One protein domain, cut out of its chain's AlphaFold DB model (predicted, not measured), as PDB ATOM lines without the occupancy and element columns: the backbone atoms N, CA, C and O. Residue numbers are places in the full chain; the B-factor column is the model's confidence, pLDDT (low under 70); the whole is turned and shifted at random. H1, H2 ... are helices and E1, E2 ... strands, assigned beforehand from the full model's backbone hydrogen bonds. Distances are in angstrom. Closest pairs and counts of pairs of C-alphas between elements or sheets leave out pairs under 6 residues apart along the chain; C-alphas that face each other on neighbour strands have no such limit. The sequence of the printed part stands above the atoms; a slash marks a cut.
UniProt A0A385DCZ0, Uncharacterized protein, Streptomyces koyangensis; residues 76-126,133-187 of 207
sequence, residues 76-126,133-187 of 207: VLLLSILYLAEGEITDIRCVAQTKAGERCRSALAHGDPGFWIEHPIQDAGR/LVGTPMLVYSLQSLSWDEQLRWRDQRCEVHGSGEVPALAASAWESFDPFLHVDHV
ATOM      1  N   VAL A  76       7.614  27.976 -65.469       95.50
ATOM      2  CA  VAL A  76       8.371  29.218 -65.300       95.50
ATOM      3  C   VAL A  76       7.730  30.072 -64.214       95.50
ATOM      4  O   VAL A  76       6.530  30.330 -64.255       95.50
ATOM      5  N   LEU A  77       8.527  30.538 -63.251       94.94
ATOM      6  CA  LEU A  77       8.101  31.517 -62.254       94.94
ATOM      7  C   LEU A  77       8.407  32.920 -62.773       94.94
ATOM      8  O   LEU A  77       9.570  33.314 -62.881       94.94
ATOM      9  N   LEU A  78       7.354  33.671 -63.075       93.81
ATOM     10  CA  LEU A  78       7.420  34.995 -63.677       93.81
ATOM     11  C   LEU A  78       6.397  35.910 -63.005       93.81
ATOM     12  O   LEU A  78       5.235  35.539 -62.879       93.81
ATOM     13  N   LEU A  79       6.809  37.105 -62.564       92.75
ATOM     14  CA  LEU A  79       5.937  38.043 -61.838       92.75
ATOM     15  C   LEU A  79       5.257  37.395 -60.614       92.75
ATOM     16  O   LEU A  79       4.120  37.722 -60.275       92.75
ATOM     17  N   SER A  80       5.952  36.450 -59.970       90.75
ATOM     18  CA  SER A  80       5.448  35.632 -58.852       90.75
ATOM     19  C   SER A  80       4.241  34.745 -59.187       90.75
ATOM     20  O   SER A  80       3.521  34.312 -58.292       90.75
ATOM     21  N   ILE A  81       4.028  34.456 -60.471       91.62
ATOM     22  CA  ILE A  81       3.008  33.540 -60.977       91.62
ATOM     23  C   ILE A  81       3.715  32.401 -61.715       91.62
ATOM     24  O   ILE A  81       4.715  32.613 -62.404       91.62
ATOM     25  N   LEU A  82       3.206  31.182 -61.554       93.44
ATOM     26  CA  LEU A  82       3.684  30.027 -62.305       93.44
ATOM     27  C   LEU A  82       2.977  29.967 -63.658       93.44
ATOM     28  O   LEU A  82       1.747  29.944 -63.736       93.44
ATOM     29  N   TYR A  83       3.771  29.904 -64.717       95.44
ATOM     30  CA  TYR A  83       3.309  29.739 -66.085       95.44
ATOM     31  C   TYR A  83       3.857  28.450 -66.681       95.44
ATOM     32  O   TYR A  83       4.971  28.031 -66.372       95.44
ATOM     33  N   LEU A  84       3.085  27.843 -67.571       94.81
ATOM     34  CA  LEU A  84       3.543  26.791 -68.456       94.81
ATOM     35  C   LEU A  84       3.936  27.429 -69.794       94.81
ATOM     36  O   LEU A  84       3.126  28.091 -70.445       94.81
ATOM     37  N   ALA A  85       5.199  27.264 -70.178       93.38
ATOM     38  CA  ALA A  85       5.738  27.764 -71.438       93.38
ATOM     39  C   ALA A  85       5.203  26.984 -72.649       93.38
ATOM     40  O   ALA A  85       4.778  25.841 -72.515       93.38
ATOM     41  N   GLU A  86       5.299  27.558 -73.852       90.12
ATOM     42  CA  GLU A  86       5.027  26.862 -75.129       90.12
ATOM     43  C   GLU A  86       5.955  25.645 -75.335       90.12
ATOM     44  O   GLU A  86       5.562  24.658 -75.948       90.12
ATOM     45  N   GLY A  87       7.165  25.685 -74.771       89.81
ATOM     46  CA  GLY A  87       8.179  24.637 -74.878       89.81
ATOM     47  C   GLY A  87       9.304  24.831 -73.864       89.81
ATOM     48  O   GLY A  87       9.072  25.302 -72.746       89.81
ATOM     49  N   GLU A  88      10.530  24.484 -74.246       89.25
ATOM     50  CA  GLU A  88      11.711  24.789 -73.438       89.25
ATOM     51  C   GLU A  88      12.003  26.291 -73.440       89.25
ATOM     52  O   GLU A  88      11.739  26.996 -74.415       89.25
ATOM     53  N   ILE A  89      12.589  26.796 -72.350       88.38
ATOM     54  CA  ILE A  89      12.838  28.235 -72.157       88.38
ATOM     55  C   ILE A  89      13.699  28.849 -73.277       88.38
ATOM     56  O   ILE A  89      13.482  29.993 -73.671       88.38
ATOM     57  N   THR A  90      14.633  28.073 -73.831       86.19
ATOM     58  CA  THR A  90      15.543  28.458 -74.924       86.19
ATOM     59  C   THR A  90      14.866  28.489 -76.296       86.19
ATOM     60  O   THR A  90      15.339  29.163 -77.222       86.19
ATOM     61  N   ASP A  91      13.740  27.793 -76.429       89.06
ATOM     62  CA  ASP A  91      13.004  27.657 -77.684       89.06
ATOM     63  C   ASP A  91      11.861  28.656 -77.818       89.06
ATOM     64  O   ASP A  91      11.356  28.861 -78.923       89.06
ATOM     65  N   ILE A  92      11.501  29.350 -76.735       91.38
ATOM     66  CA  ILE A  92      10.447  30.363 -76.766       91.38
ATOM     67  C   ILE A  92      10.842  31.494 -77.721       91.38
ATOM     68  O   ILE A  92      11.876  32.159 -77.573       91.38
ATOM     69  N   ARG A  93       9.992  31.721 -78.728       92.88
ATOM     70  CA  ARG A  93      10.188  32.750 -79.756       92.88
ATOM     71  C   ARG A  93       9.286  33.943 -79.538       92.88
ATOM     72  O   ARG A  93       8.164  33.815 -79.054       92.88
ATOM     73  N   CYS A  94       9.769  35.097 -79.971       93.12
ATOM     74  CA  CYS A  94       9.021  36.337 -79.918       93.12
ATOM     75  C   CYS A  94       7.692  36.252 -80.702       93.12
ATOM     76  O   CYS A  94       7.614  35.650 -81.772       93.12
ATOM     77  N   VAL A  95       6.627  36.872 -80.183       93.94
ATOM     78  CA  VAL A  95       5.318  36.962 -80.871       93.94
ATOM     79  C   VAL A  95       5.138  38.251 -81.676       93.94
ATOM     80  O   VAL A  95       4.101  38.456 -82.306       93.94
ATOM     81  N   ALA A  96       6.138  39.135 -81.673       91.94
ATOM     82  CA  ALA A  96       6.089  40.389 -82.411       91.94
ATOM     83  C   ALA A  96       6.018  40.166 -83.921       91.94
ATOM     84  O   ALA A  96       6.641  39.246 -84.458       91.94
ATOM     85  N   GLN A  97       5.315  41.065 -84.602       90.69
ATOM     86  CA  GLN A  97       5.367  41.170 -86.048       90.69
ATOM     87  C   GLN A  97       6.615  41.953 -86.477       90.69
ATOM     88  O   GLN A  97       6.915  43.023 -85.952       90.69
ATOM     89  N   THR A  98       7.351  41.417 -87.445       88.75
ATOM     90  CA  THR A  98       8.478  42.108 -88.088       88.75
ATOM     91  C   THR A  98       7.986  43.122 -89.125       88.75
ATOM     92  O   THR A  98       6.829  43.094 -89.542       88.75
ATOM     93  N   LYS A  99       8.880  43.980 -89.639       86.81
ATOM     94  CA  LYS A  99       8.558  44.891 -90.760       86.81
ATOM     95  C   LYS A  99       8.091  44.162 -92.028       86.81
ATOM     96  O   LYS A  99       7.375  44.749 -92.826       86.81
ATOM     97  N   ALA A 100       8.491  42.900 -92.202       87.44
ATOM     98  CA  ALA A 100       8.064  42.049 -93.313       87.44
ATOM     99  C   ALA A 100       6.670  41.425 -93.098       87.44
ATOM    100  O   ALA A 100       6.191  40.689 -93.952       87.44
ATOM    101  N   GLY A 101       6.023  41.684 -91.959       87.38
ATOM    102  CA  GLY A 101       4.714  41.128 -91.625       87.38
ATOM    103  C   GLY A 101       4.751  39.724 -91.011       87.38
ATOM    104  O   GLY A 101       3.706  39.222 -90.610       87.38
ATOM    105  N   GLU A 102       5.930  39.107 -90.890       90.06
ATOM    106  CA  GLU A 102       6.116  37.756 -90.338       90.06
ATOM    107  C   GLU A 102       6.352  37.755 -88.819       90.06
ATOM    108  O   GLU A 102       6.803  38.762 -88.261       90.06
ATOM    109  N   ARG A 103       6.126  36.606 -88.159       90.56
ATOM    110  CA  ARG A 103       6.469  36.405 -86.738       90.56
ATOM    111  C   ARG A 103       7.979  36.527 -86.556       90.56
ATOM    112  O   ARG A 103       8.762  35.912 -87.281       90.56
ATOM    113  N   CYS A 104       8.391  37.294 -85.556       90.94
ATOM    114  CA  CYS A 104       9.787  37.403 -85.172       90.94
ATOM    115  C   CYS A 104      10.341  36.032 -84.748       90.94
ATOM    116  O   CYS A 104       9.795  35.366 -83.874       90.94
ATOM    117  N   ARG A 105      11.459  35.625 -85.356       91.25
ATOM    118  CA  ARG A 105      12.123  34.342 -85.067       91.25
ATOM    119  C   ARG A 105      13.146  34.425 -83.932       91.25
ATOM    120  O   ARG A 105      13.752  33.414 -83.593       91.25
ATOM    121  N   SER A 106      13.363  35.608 -83.359       90.81
ATOM    122  CA  SER A 106      14.320  35.792 -82.268       90.81
ATOM    123  C   SER A 106      13.839  35.100 -80.992       90.81
ATOM    124  O   SER A 106      12.647  35.134 -80.665       90.81
ATOM    125  N   ALA A 107      14.782  34.504 -80.261       91.62
ATOM    126  CA  ALA A 107      14.568  34.060 -78.889       91.62
ATOM    127  C   ALA A 107      14.222  35.249 -77.979       91.62
ATOM    128  O   ALA A 107      14.505  36.403 -78.314       91.62
ATOM    129  N   LEU A 108      13.611  34.971 -76.826       91.56
ATOM    130  CA  LEU A 108      13.284  36.022 -75.862       91.56
ATOM    131  C   LEU A 108      14.519  36.658 -75.215       91.56
ATOM    132  O   LEU A 108      14.480  37.851 -74.921       91.56
ATOM    133  N   ALA A 109      15.602  35.909 -75.032       87.00
ATOM    134  CA  ALA A 109      16.877  36.432 -74.553       87.00
ATOM    135  C   ALA A 109      18.050  35.743 -75.250       87.00
ATOM    136  O   ALA A 109      17.925  34.622 -75.756       87.00
ATOM    137  N   HIS A 110      19.193  36.420 -75.247       79.19
ATOM    138  CA  HIS A 110      20.472  35.844 -75.638       79.19
ATOM    139  C   HIS A 110      21.234  35.398 -74.380       79.19
ATOM    140  O   HIS A 110      21.838  36.215 -73.695       79.19
ATOM    141  N   GLY A 111      21.197  34.099 -74.067       78.44
ATOM    142  CA  GLY A 111      21.829  33.516 -72.875       78.44
ATOM    143  C   GLY A 111      20.812  32.981 -71.868       78.44
ATOM    144  O   GLY A 111      19.660  32.747 -72.231       78.44
ATOM    145  N   ASP A 112      21.251  32.786 -70.621       80.00
ATOM    146  CA  ASP A 112      20.415  32.277 -69.530       80.00
ATOM    147  C   ASP A 112      19.792  33.437 -68.731       80.00
ATOM    148  O   ASP A 112      20.479  34.086 -67.939       80.00
ATOM    149  N   PRO A 113      18.492  33.733 -68.920       84.00
ATOM    150  CA  PRO A 113      17.811  34.862 -68.276       84.00
ATOM    151  C   PRO A 113      17.450  34.607 -66.803       84.00
ATOM    152  O   PRO A 113      16.981  35.511 -66.113       84.00
ATOM    153  N   GLY A 114      17.612  33.378 -66.321       89.88
ATOM    154  CA  GLY A 114      17.174  32.950 -65.002       89.88
ATOM    155  C   GLY A 114      17.893  31.694 -64.533       89.88
ATOM    156  O   GLY A 114      18.960  31.336 -65.032       89.88
ATOM    157  N   PHE A 115      17.306  31.015 -63.553       88.38
ATOM    158  CA  PHE A 115      17.892  29.819 -62.952       88.38
ATOM    159  C   PHE A 115      16.816  28.862 -62.442       88.38
ATOM    160  O   PHE A 115      15.701  29.262 -62.111       88.38
ATOM    161  N   TRP A 116      17.152  27.577 -62.368       90.81
ATOM    162  CA  TRP A 116      16.262  26.559 -61.815       90.81
ATOM    163  C   TRP A 116      16.193  26.657 -60.290       90.81
ATOM    164  O   TRP A 116      17.225  26.752 -59.626       90.81
ATOM    165  N   ILE A 117      14.980  26.590 -59.743       89.25
ATOM    166  CA  ILE A 117      14.715  26.527 -58.305       89.25
ATOM    167  C   ILE A 117      13.809  25.349 -57.972       89.25
ATOM    168  O   ILE A 117      12.999  24.915 -58.794       89.25
ATOM    169  N   GLU A 118      13.910  24.872 -56.736       90.38
ATOM    170  CA  GLU A 118      12.880  24.028 -56.146       90.38
ATOM    171  C   GLU A 118      11.732  24.909 -55.651       90.38
ATOM    172  O   GLU A 118      11.937  25.880 -54.924       90.38
ATOM    173  N   HIS A 119      10.516  24.566 -56.049       87.62
ATOM    174  CA  HIS A 119       9.298  25.237 -55.635       87.62
ATOM    175  C   HIS A 119       8.341  24.198 -55.044       87.62
ATOM    176  O   HIS A 119       8.093  23.177 -55.689       87.62
ATOM    177  N   PRO A 120       7.780  24.403 -53.841       88.00
ATOM    178  CA  PRO A 120       6.789  23.481 -53.304       88.00
ATOM    179  C   PRO A 120       5.496  23.571 -54.118       88.00
ATOM    180  O   PRO A 120       5.040  24.667 -54.460       88.00
ATOM    181  N   ILE A 121       4.872  22.433 -54.409       84.25
ATOM    182  CA  ILE A 121       3.518  22.415 -54.966       84.25
ATOM    183  C   ILE A 121       2.552  22.900 -53.883       84.25
ATOM    184  O   ILE A 121       2.421  22.277 -52.827       84.25
ATOM    185  N   GLN A 122       1.899  24.034 -54.131       77.81
ATOM    186  CA  GLN A 122       0.925  24.610 -53.209       77.81
ATOM    187  C   GLN A 122      -0.471  24.054 -53.486       77.81
ATOM    188  O   GLN A 122      -0.843  23.817 -54.637       77.81
ATOM    189  N   ASP A 123      -1.254  23.876 -52.425       69.31
ATOM    190  CA  ASP A 123      -2.679  23.615 -52.570       69.31
ATOM    191  C   ASP A 123      -3.372  24.902 -53.031       69.31
ATOM    192  O   ASP A 123      -3.360  25.918 -52.336       69.31
ATOM    193  N   ALA A 124      -3.996  24.855 -54.205       64.00
ATOM    194  CA  ALA A 124      -4.796  25.953 -54.739       64.00
ATOM    195  C   ALA A 124      -6.172  26.085 -54.044       64.00
ATOM    196  O   ALA A 124      -7.074  26.736 -54.576       64.00
ATOM    197  N   GLY A 125      -6.368  25.431 -52.892       57.50
ATOM    198  CA  GLY A 125      -7.630  25.383 -52.153       57.50
ATOM    199  C   GLY A 125      -8.700  24.555 -52.866       57.50
ATOM    200  O   GLY A 125      -9.894  24.787 -52.672       57.50
ATOM    201  N   ARG A 126      -8.284  23.633 -53.747       54.81
ATOM    202  CA  ARG A 126      -9.173  22.914 -54.677       54.81
ATOM    203  C   ARG A 126      -9.230  21.401 -54.483       54.81
ATOM    204  O   ARG A 126      -9.922  20.751 -55.263       54.81
ATOM    205  N   LEU A 133       0.702  15.145 -53.614       73.00
ATOM    206  CA  LEU A 133       1.441  16.111 -54.439       73.00
ATOM    207  C   LEU A 133       1.737  17.408 -53.681       73.00
ATOM    208  O   LEU A 133       2.766  18.038 -53.927       73.00
ATOM    209  N   VAL A 134       0.866  17.805 -52.755       81.19
ATOM    210  CA  VAL A 134       1.019  19.051 -51.997       81.19
ATOM    211  C   VAL A 134       2.275  18.987 -51.126       81.19
ATOM    212  O   VAL A 134       2.528  18.012 -50.426       81.19
ATOM    213  N   GLY A 135       3.088  20.041 -51.173       77.50
ATOM    214  CA  GLY A 135       4.349  20.129 -50.436       77.50
ATOM    215  C   GLY A 135       5.504  19.337 -51.052       77.50
ATOM    216  O   GLY A 135       6.635  19.473 -50.586       77.50
ATOM    217  N   THR A 136       5.269  18.557 -52.112       83.62
ATOM    218  CA  THR A 136       6.365  17.942 -52.868       83.62
ATOM    219  C   THR A 136       7.114  19.013 -53.676       83.62
ATOM    220  O   THR A 136       6.482  19.941 -54.196       83.62
ATOM    221  N   PRO A 137       8.457  18.952 -53.749       84.75
ATOM    222  CA  PRO A 137       9.239  19.910 -54.511       84.75
ATOM    223  C   PRO A 137       9.127  19.616 -56.009       84.75
ATOM    224  O   PRO A 137       9.266  18.474 -56.456       84.75
ATOM    225  N   MET A 138       8.939  20.673 -56.792       88.94
ATOM    226  CA  MET A 138       9.054  20.652 -58.247       88.94
ATOM    227  C   MET A 138      10.136  21.622 -58.714       88.94
ATOM    228  O   MET A 138      10.404  22.628 -58.063       88.94
ATOM    229  N   LEU A 139      10.755  21.327 -59.852       90.69
ATOM    230  CA  LEU A 139      11.712  22.214 -60.498       90.69
ATOM    231  C   LEU A 139      10.979  23.229 -61.370       90.69
ATOM    232  O   LEU A 139      10.233  22.862 -62.279       90.69
ATOM    233  N   VAL A 140      11.246  24.503 -61.113       92.00
ATOM    234  CA  VAL A 140      10.696  25.641 -61.850       92.00
ATOM    235  C   VAL A 140      11.842  26.518 -62.331       92.00
ATOM    236  O   VAL A 140      12.815  26.726 -61.608       92.00
ATOM    237  N   TYR A 141      11.738  27.046 -63.548       93.00
ATOM    238  CA  TYR A 141      12.688  28.031 -64.048       93.00
ATOM    239  C   TYR A 141      12.289  29.424 -63.550       93.00
ATOM    240  O   TYR A 141      11.242  29.948 -63.928       93.00
ATOM    241  N   SER A 142      13.084  30.021 -62.668       94.12
ATOM    242  CA  SER A 142      12.791  31.328 -62.084       94.12
ATOM    243  C   SER A 142      13.361  32.460 -62.924       94.12
ATOM    244  O   SER A 142      14.565  32.513 -63.174       94.12
ATOM    245  N   LEU A 143      12.490  33.398 -63.298       94.00
ATOM    246  CA  LEU A 143      12.840  34.679 -63.915       94.00
ATOM    247  C   LEU A 143      12.777  35.840 -62.911       94.00
ATOM    248  O   LEU A 143      12.846  37.004 -63.299       94.00
ATOM    249  N   GLN A 144      12.641  35.554 -61.611       90.75
ATOM    250  CA  GLN A 144      12.464  36.591 -60.591       90.75
ATOM    251  C   GLN A 144      13.699  37.477 -60.372       90.75
ATOM    252  O   GLN A 144      13.566  38.543 -59.777       90.75
ATOM    253  N   SER A 145      14.884  37.072 -60.843       89.44
ATOM    254  CA  SER A 145      16.089  37.916 -60.821       89.44
ATOM    255  C   SER A 145      16.087  39.018 -61.875       89.44
ATOM    256  O   SER A 145      16.873  39.959 -61.764       89.44
ATOM    257  N   LEU A 146      15.239  38.913 -62.901       91.94
ATOM    258  CA  LEU A 146      15.088  39.961 -63.900       91.94
ATOM    259  C   LEU A 146      14.418  41.193 -63.289       91.94
ATOM    260  O   LEU A 146      13.599  41.089 -62.370       91.94
ATOM    261  N   SER A 147      14.722  42.368 -63.844       91.94
ATOM    262  CA  SER A 147      13.998  43.589 -63.492       91.94
ATOM    263  C   SER A 147      12.504  43.431 -63.792       91.94
ATOM    264  O   SER A 147      12.090  42.602 -64.604       91.94
ATOM    265  N   TRP A 148      11.674  44.239 -63.139       90.69
ATOM    266  CA  TRP A 148      10.227  44.196 -63.346       90.69
ATOM    267  C   TRP A 148       9.835  44.384 -64.822       90.69
ATOM    268  O   TRP A 148       9.020  43.624 -65.343       90.69
ATOM    269  N   ASP A 149      10.462  45.341 -65.510       91.62
ATOM    270  CA  ASP A 149      10.196  45.618 -66.926       91.62
ATOM    271  C   ASP A 149      10.612  44.449 -67.825       91.62
ATOM    272  O   ASP A 149       9.893  44.086 -68.756       91.62
ATOM    273  N   GLU A 150      11.720  43.787 -67.495       92.69
ATOM    274  CA  GLU A 150      12.160  42.582 -68.192       92.69
ATOM    275  C   GLU A 150      11.191  41.416 -67.963       92.69
ATOM    276  O   GLU A 150      10.839  40.707 -68.903       92.69
ATOM    277  N   GLN A 151      10.665  41.250 -66.750       93.62
ATOM    278  CA  GLN A 151       9.634  40.246 -66.484       93.62
ATOM    279  C   GLN A 151       8.332  40.536 -67.254       93.62
ATOM    280  O   GLN A 151       7.710  39.620 -67.797       93.62
ATOM    281  N   LEU A 152       7.925  41.802 -67.370       92.69
ATOM    282  CA  LEU A 152       6.781  42.184 -68.205       92.69
ATOM    283  C   LEU A 152       7.037  41.889 -69.690       92.69
ATOM    284  O   LEU A 152       6.176  41.307 -70.350       92.69
ATOM    285  N   ARG A 153       8.233  42.204 -70.199       94.19
ATOM    286  CA  ARG A 153       8.657  41.882 -71.571       94.19
ATOM    287  C   ARG A 153       8.587  40.378 -71.852       94.19
ATOM    288  O   ARG A 153       8.105  39.964 -72.909       94.19
ATOM    289  N   TRP A 154       9.041  39.566 -70.898       94.38
ATOM    290  CA  TRP A 154       8.953  38.108 -70.955       94.38
ATOM    291  C   TRP A 154       7.506  37.617 -70.971       94.38
ATOM    292  O   TRP A 154       7.154  36.792 -71.815       94.38
ATOM    293  N   ARG A 155       6.639  38.168 -70.113       94.06
ATOM    294  CA  ARG A 155       5.201  37.842 -70.081       94.06
ATOM    295  C   ARG A 155       4.527  38.176 -71.412       94.06
ATOM    296  O   ARG A 155       3.693  37.421 -71.905       94.06
ATOM    297  N   ASP A 156       4.934  39.270 -72.038       92.62
ATOM    298  CA  ASP A 156       4.408  39.689 -73.338       92.62
ATOM    299  C   ASP A 156       5.083  38.942 -74.515       92.62
ATOM    300  O   ASP A 156       4.802  39.230 -75.681       92.62
ATOM    301  N   GLN A 157       5.964  37.974 -74.213       94.19
ATOM    302  CA  GLN A 157       6.702  37.117 -75.145       94.19
ATOM    303  C   GLN A 157       7.428  37.937 -76.228       94.19
ATOM    304  O   GLN A 157       7.362  37.664 -77.433       94.19
ATOM    305  N   ARG A 158       8.141  38.986 -75.798       93.50
ATOM    306  CA  ARG A 158       8.928  39.873 -76.670       93.50
ATOM    307  C   ARG A 158      10.427  39.653 -76.499       93.50
ATOM    308  O   ARG A 158      10.902  39.539 -75.377       93.50
ATOM    309  N   CYS A 159      11.181  39.619 -77.598       92.94
ATOM    310  CA  CYS A 159      12.645  39.666 -77.535       92.94
ATOM    311  C   CYS A 159      13.133  41.068 -77.144       92.94
ATOM    312  O   CYS A 159      12.367  42.028 -77.203       92.94
ATOM    313  N   GLU A 160      14.413  41.196 -76.803       90.38
ATOM    314  CA  GLU A 160      15.043  42.463 -76.394       90.38
ATOM    315  C   GLU A 160      14.838  43.589 -77.424       90.38
ATOM    316  O   GLU A 160      14.520  44.717 -77.059       90.38
ATOM    317  N   VAL A 161      14.899  43.271 -78.723       89.62
ATOM    318  CA  VAL A 161      14.675  44.239 -79.816       89.62
ATOM    319  C   VAL A 161      13.226  44.740 -79.873       89.62
ATOM    320  O   VAL A 161      12.979  45.881 -80.257       89.62
ATOM    321  N   HIS A 162      12.257  43.901 -79.504       91.19
ATOM    322  CA  HIS A 162      10.826  44.222 -79.553       91.19
ATOM    323  C   HIS A 162      10.237  44.561 -78.174       91.19
ATOM    324  O   HIS A 162       9.021  44.696 -78.059       91.19
ATOM    325  N   GLY A 163      11.067  44.673 -77.130       80.81
ATOM    326  CA  GLY A 163      10.621  44.920 -75.757       80.81
ATOM    327  C   GLY A 163      10.248  46.372 -75.458       80.81
ATOM    328  O   GLY A 163       9.502  46.625 -74.521       80.81
ATOM    329  N   SER A 164      10.735  47.324 -76.254       66.62
ATOM    330  CA  SER A 164      10.665  48.758 -75.948       66.62
ATOM    331  C   SER A 164       9.649  49.550 -76.782       66.62
ATOM    332  O   SER A 164       9.746  50.774 -76.840       66.62
ATOM    333  N   GLY A 165       8.701  48.906 -77.472       60.56
ATOM    334  CA  GLY A 165       7.780  49.622 -78.362       60.56
ATOM    335  C   GLY A 165       6.410  48.978 -78.531       60.56
ATOM    336  O   GLY A 165       6.236  47.781 -78.309       60.56
ATOM    337  N   GLU A 166       5.446  49.781 -78.995       68.44
ATOM    338  CA  GLU A 166       4.104  49.362 -79.430       68.44
ATOM    339  C   GLU A 166       4.166  48.564 -80.747       68.44
ATOM    340  O   GLU A 166       3.539  48.898 -81.751       68.44
ATOM    341  N   VAL A 167       4.982  47.511 -80.787       75.50
ATOM    342  CA  VAL A 167       5.078  46.643 -81.959       75.50
ATOM    343  C   VAL A 167       3.883  45.689 -81.941       75.50
ATOM    344  O   VAL A 167       3.719  44.948 -80.958       75.50
ATOM    345  N   PRO A 168       3.068  45.634 -83.009       79.06
ATOM    346  CA  PRO A 168       1.948  44.705 -83.093       79.06
ATOM    347  C   PRO A 168       2.380  43.266 -82.788       79.06
ATOM    348  O   PRO A 168       3.468  42.823 -83.175       79.06
ATOM    349  N   ALA A 169       1.554  42.540 -82.036       81.75
ATOM    350  CA  ALA A 169       1.724  41.104 -81.850       81.75
ATOM    351  C   ALA A 169       1.077  40.384 -83.038       81.75
ATOM    352  O   ALA A 169      -0.069  40.680 -83.369       81.75
ATOM    353  N   LEU A 170       1.785  39.443 -83.664       83.69
ATOM    354  CA  LEU A 170       1.201  38.602 -84.712       83.69
ATOM    355  C   LEU A 170       0.433  37.405 -84.128       83.69
ATOM    356  O   LEU A 170      -0.414  36.822 -84.795       83.69
ATOM    357  N   ALA A 171       0.733  37.043 -82.881       79.88
ATOM    358  CA  ALA A 171       0.066  35.991 -82.128       79.88
ATOM    359  C   ALA A 171      -0.106  36.425 -80.667       79.88
ATOM    360  O   ALA A 171       0.639  37.275 -80.172       79.88
ATOM    361  N   ALA A 172      -1.075  35.826 -79.973       83.81
ATOM    362  CA  ALA A 172      -1.151  35.943 -78.525       83.81
ATOM    363  C   ALA A 172       0.094  35.317 -77.879       83.81
ATOM    364  O   ALA A 172       0.730  34.427 -78.448       83.81
ATOM    365  N   SER A 173       0.427  35.794 -76.684       87.19
ATOM    366  CA  SER A 173       1.435  35.150 -75.850       87.19
ATOM    367  C   SER A 173       0.995  33.720 -75.526       87.19
ATOM    368  O   SER A 173      -0.154  33.504 -75.145       87.19
ATOM    369  N   ALA A 174       1.896  32.757 -75.692       89.75
ATOM    370  CA  ALA A 174       1.638  31.328 -75.532       89.75
ATOM    371  C   ALA A 174       1.841  30.839 -74.083       89.75
ATOM    372  O   ALA A 174       1.946  29.639 -73.835       89.75
ATOM    373  N   TRP A 175       1.922  31.761 -73.117       92.56
ATOM    374  CA  TRP A 175       1.956  31.416 -71.699       92.56
ATOM    375  C   TRP A 175       0.592  30.922 -71.226       92.56
ATOM    376  O   TRP A 175      -0.406  31.641 -71.291       92.56
ATOM    377  N   GLU A 176       0.575  29.730 -70.646       93.19
ATOM    378  CA  GLU A 176      -0.585  29.194 -69.941       93.19
ATOM    379  C   GLU A 176      -0.396  29.363 -68.433       93.19
ATOM    380  O   GLU A 176       0.718  29.266 -67.922       93.19
ATOM    381  N   SER A 177      -1.470  29.631 -67.687       91.19
ATOM    382  CA  SER A 177      -1.380  29.631 -66.220       91.19
ATOM    383  C   SER A 177      -1.154  28.204 -65.728       91.19
ATOM    384  O   SER A 177      -1.931  27.308 -66.052       91.19
ATOM    385  N   PHE A 178      -0.105  27.989 -64.937       88.94
ATOM    386  CA  PHE A 178       0.223  26.658 -64.449       88.94
ATOM    387  C   PHE A 178      -0.631  26.292 -63.230       88.94
ATOM    388  O   PHE A 178      -0.576  26.935 -62.183       88.94
ATOM    389  N   ASP A 179      -1.386  25.211 -63.373       86.50
ATOM    390  CA  ASP A 179      -2.033  24.478 -62.283       86.50
ATOM    391  C   ASP A 179      -1.373  23.090 -62.137       86.50
ATOM    392  O   ASP A 179      -1.436  22.301 -63.082       86.50
ATOM    393  N   PRO A 180      -0.749  22.761 -60.993       83.62
ATOM    394  CA  PRO A 180      -0.016  21.506 -60.811       83.62
ATOM    395  C   PRO A 180      -0.895  20.250 -60.881       83.62
ATOM    396  O   PRO A 180      -0.373  19.164 -61.130       83.62
ATOM    397  N   PHE A 181      -2.210  20.370 -60.676       82.06
ATOM    398  CA  PHE A 181      -3.139  19.241 -60.745       82.06
ATOM    399  C   PHE A 181      -3.674  19.021 -62.162       82.06
ATOM    400  O   PHE A 181      -3.994  17.891 -62.520       82.06
ATOM    401  N   LEU A 182      -3.747  20.081 -62.975       84.50
ATOM    402  CA  LEU A 182      -4.111  19.980 -64.394       84.50
ATOM    403  C   LEU A 182      -2.902  19.681 -65.292       84.50
ATOM    404  O   LEU A 182      -3.066  19.088 -66.352       84.50
ATOM    405  N   HIS A 183      -1.695  20.061 -64.866       86.69
ATOM    406  CA  HIS A 183      -0.460  19.962 -65.651       86.69
ATOM    407  C   HIS A 183       0.566  19.021 -65.006       86.69
ATOM    408  O   HIS A 183       1.772  19.282 -65.050       86.69
ATOM    409  N   VAL A 184       0.099  17.935 -64.385       83.38
ATOM    410  CA  VAL A 184       0.955  16.981 -63.658       83.38
ATOM    411  C   VAL A 184       2.081  16.412 -64.533       83.38
ATOM    412  O   VAL A 184       3.200  16.248 -64.053       83.38
ATOM    413  N   ASP A 185       1.831  16.220 -65.829       85.19
ATOM    414  CA  ASP A 185       2.810  15.702 -66.796       85.19
ATOM    415  C   ASP A 185       3.993  16.658 -67.039       85.19
ATOM    416  O   ASP A 185       5.047  16.250 -67.530       85.19
ATOM    417  N   HIS A 186       3.848  17.934 -66.671       86.44
ATOM    418  CA  HIS A 186       4.889  18.956 -66.789       86.44
ATOM    419  C   HIS A 186       5.623  19.219 -65.465       86.44
ATOM    420  O   HIS A 186       6.594  19.981 -65.430       86.44
ATOM    421  N   VAL A 187       5.208  18.567 -64.373       85.25
ATOM    422  CA  VAL A 187       5.885  18.642 -63.077       85.25
ATOM    423  C   VAL A 187       7.191  17.852 -63.141       85.25
ATOM    424  O   VAL A 187       7.211  16.622 -63.108       85.25
TER     425      VAL A 187
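Overview. This is residues 76 to 126 and 133 to 187 of the 207 residues of an uncharacterized protein of Streptomyces koyangensis (UniProt A0A385DCZ0). The model has little regular structure: a small, strongly twisted four-stranded sheet, grazed by one short helix, H1, with long loops making much of the rest. The loop of residues 85 to 114 reaches the far end at Ala 100, and residues 176 to 177 pair with E2. The printed part has 106 residues, 27 of them in named elements, in the order E1, E2, E3, E4, H1; the class is mixed, helices and strands. The sheet, E2 E1 E4 E3, is mixed; the whole is compact, radius of gyration of the C-alphas 14.8 A, but elongated, 47 by 25 by 21 A.

Along the chain. E1, residues 76 to 78, begins at C-alpha (8.371, 29.218, -65.300). E2 is residues 81 to 84, E3 115 to 120 (16.0 A), E4 137 to 142 (14.2 A). H1, residues 148 to 155 (10.5 A), ends at C-alpha (5.201, 37.842, -70.081).

Arrangement. E1 and E2 form an antiparallel hairpin, N 76 to O 83 at 2.8 A. E1 and E4 are parallel, N 77 to O 141 at 2.9 A. E4 and E3 are antiparallel, N 119 to O 138 at 2.8 A. H1 only grazes the sheet; the closest C-alphas of E1 and H1, Leu 78 and Gln 151, are 6.4 A apart. In H1 every O i to N i+4 pair is within hydrogen-bond range.

Size, cuts and confidence. The farthest C-alphas, Ala 100 and Gly 135, are 48.3 A apart. Residues 127 to 132 are not printed, a 12.6 A gap between C-alphas. The link E2 to E3 is long. Residues 123 to 126 and 164 to 166 have pLDDT under 70.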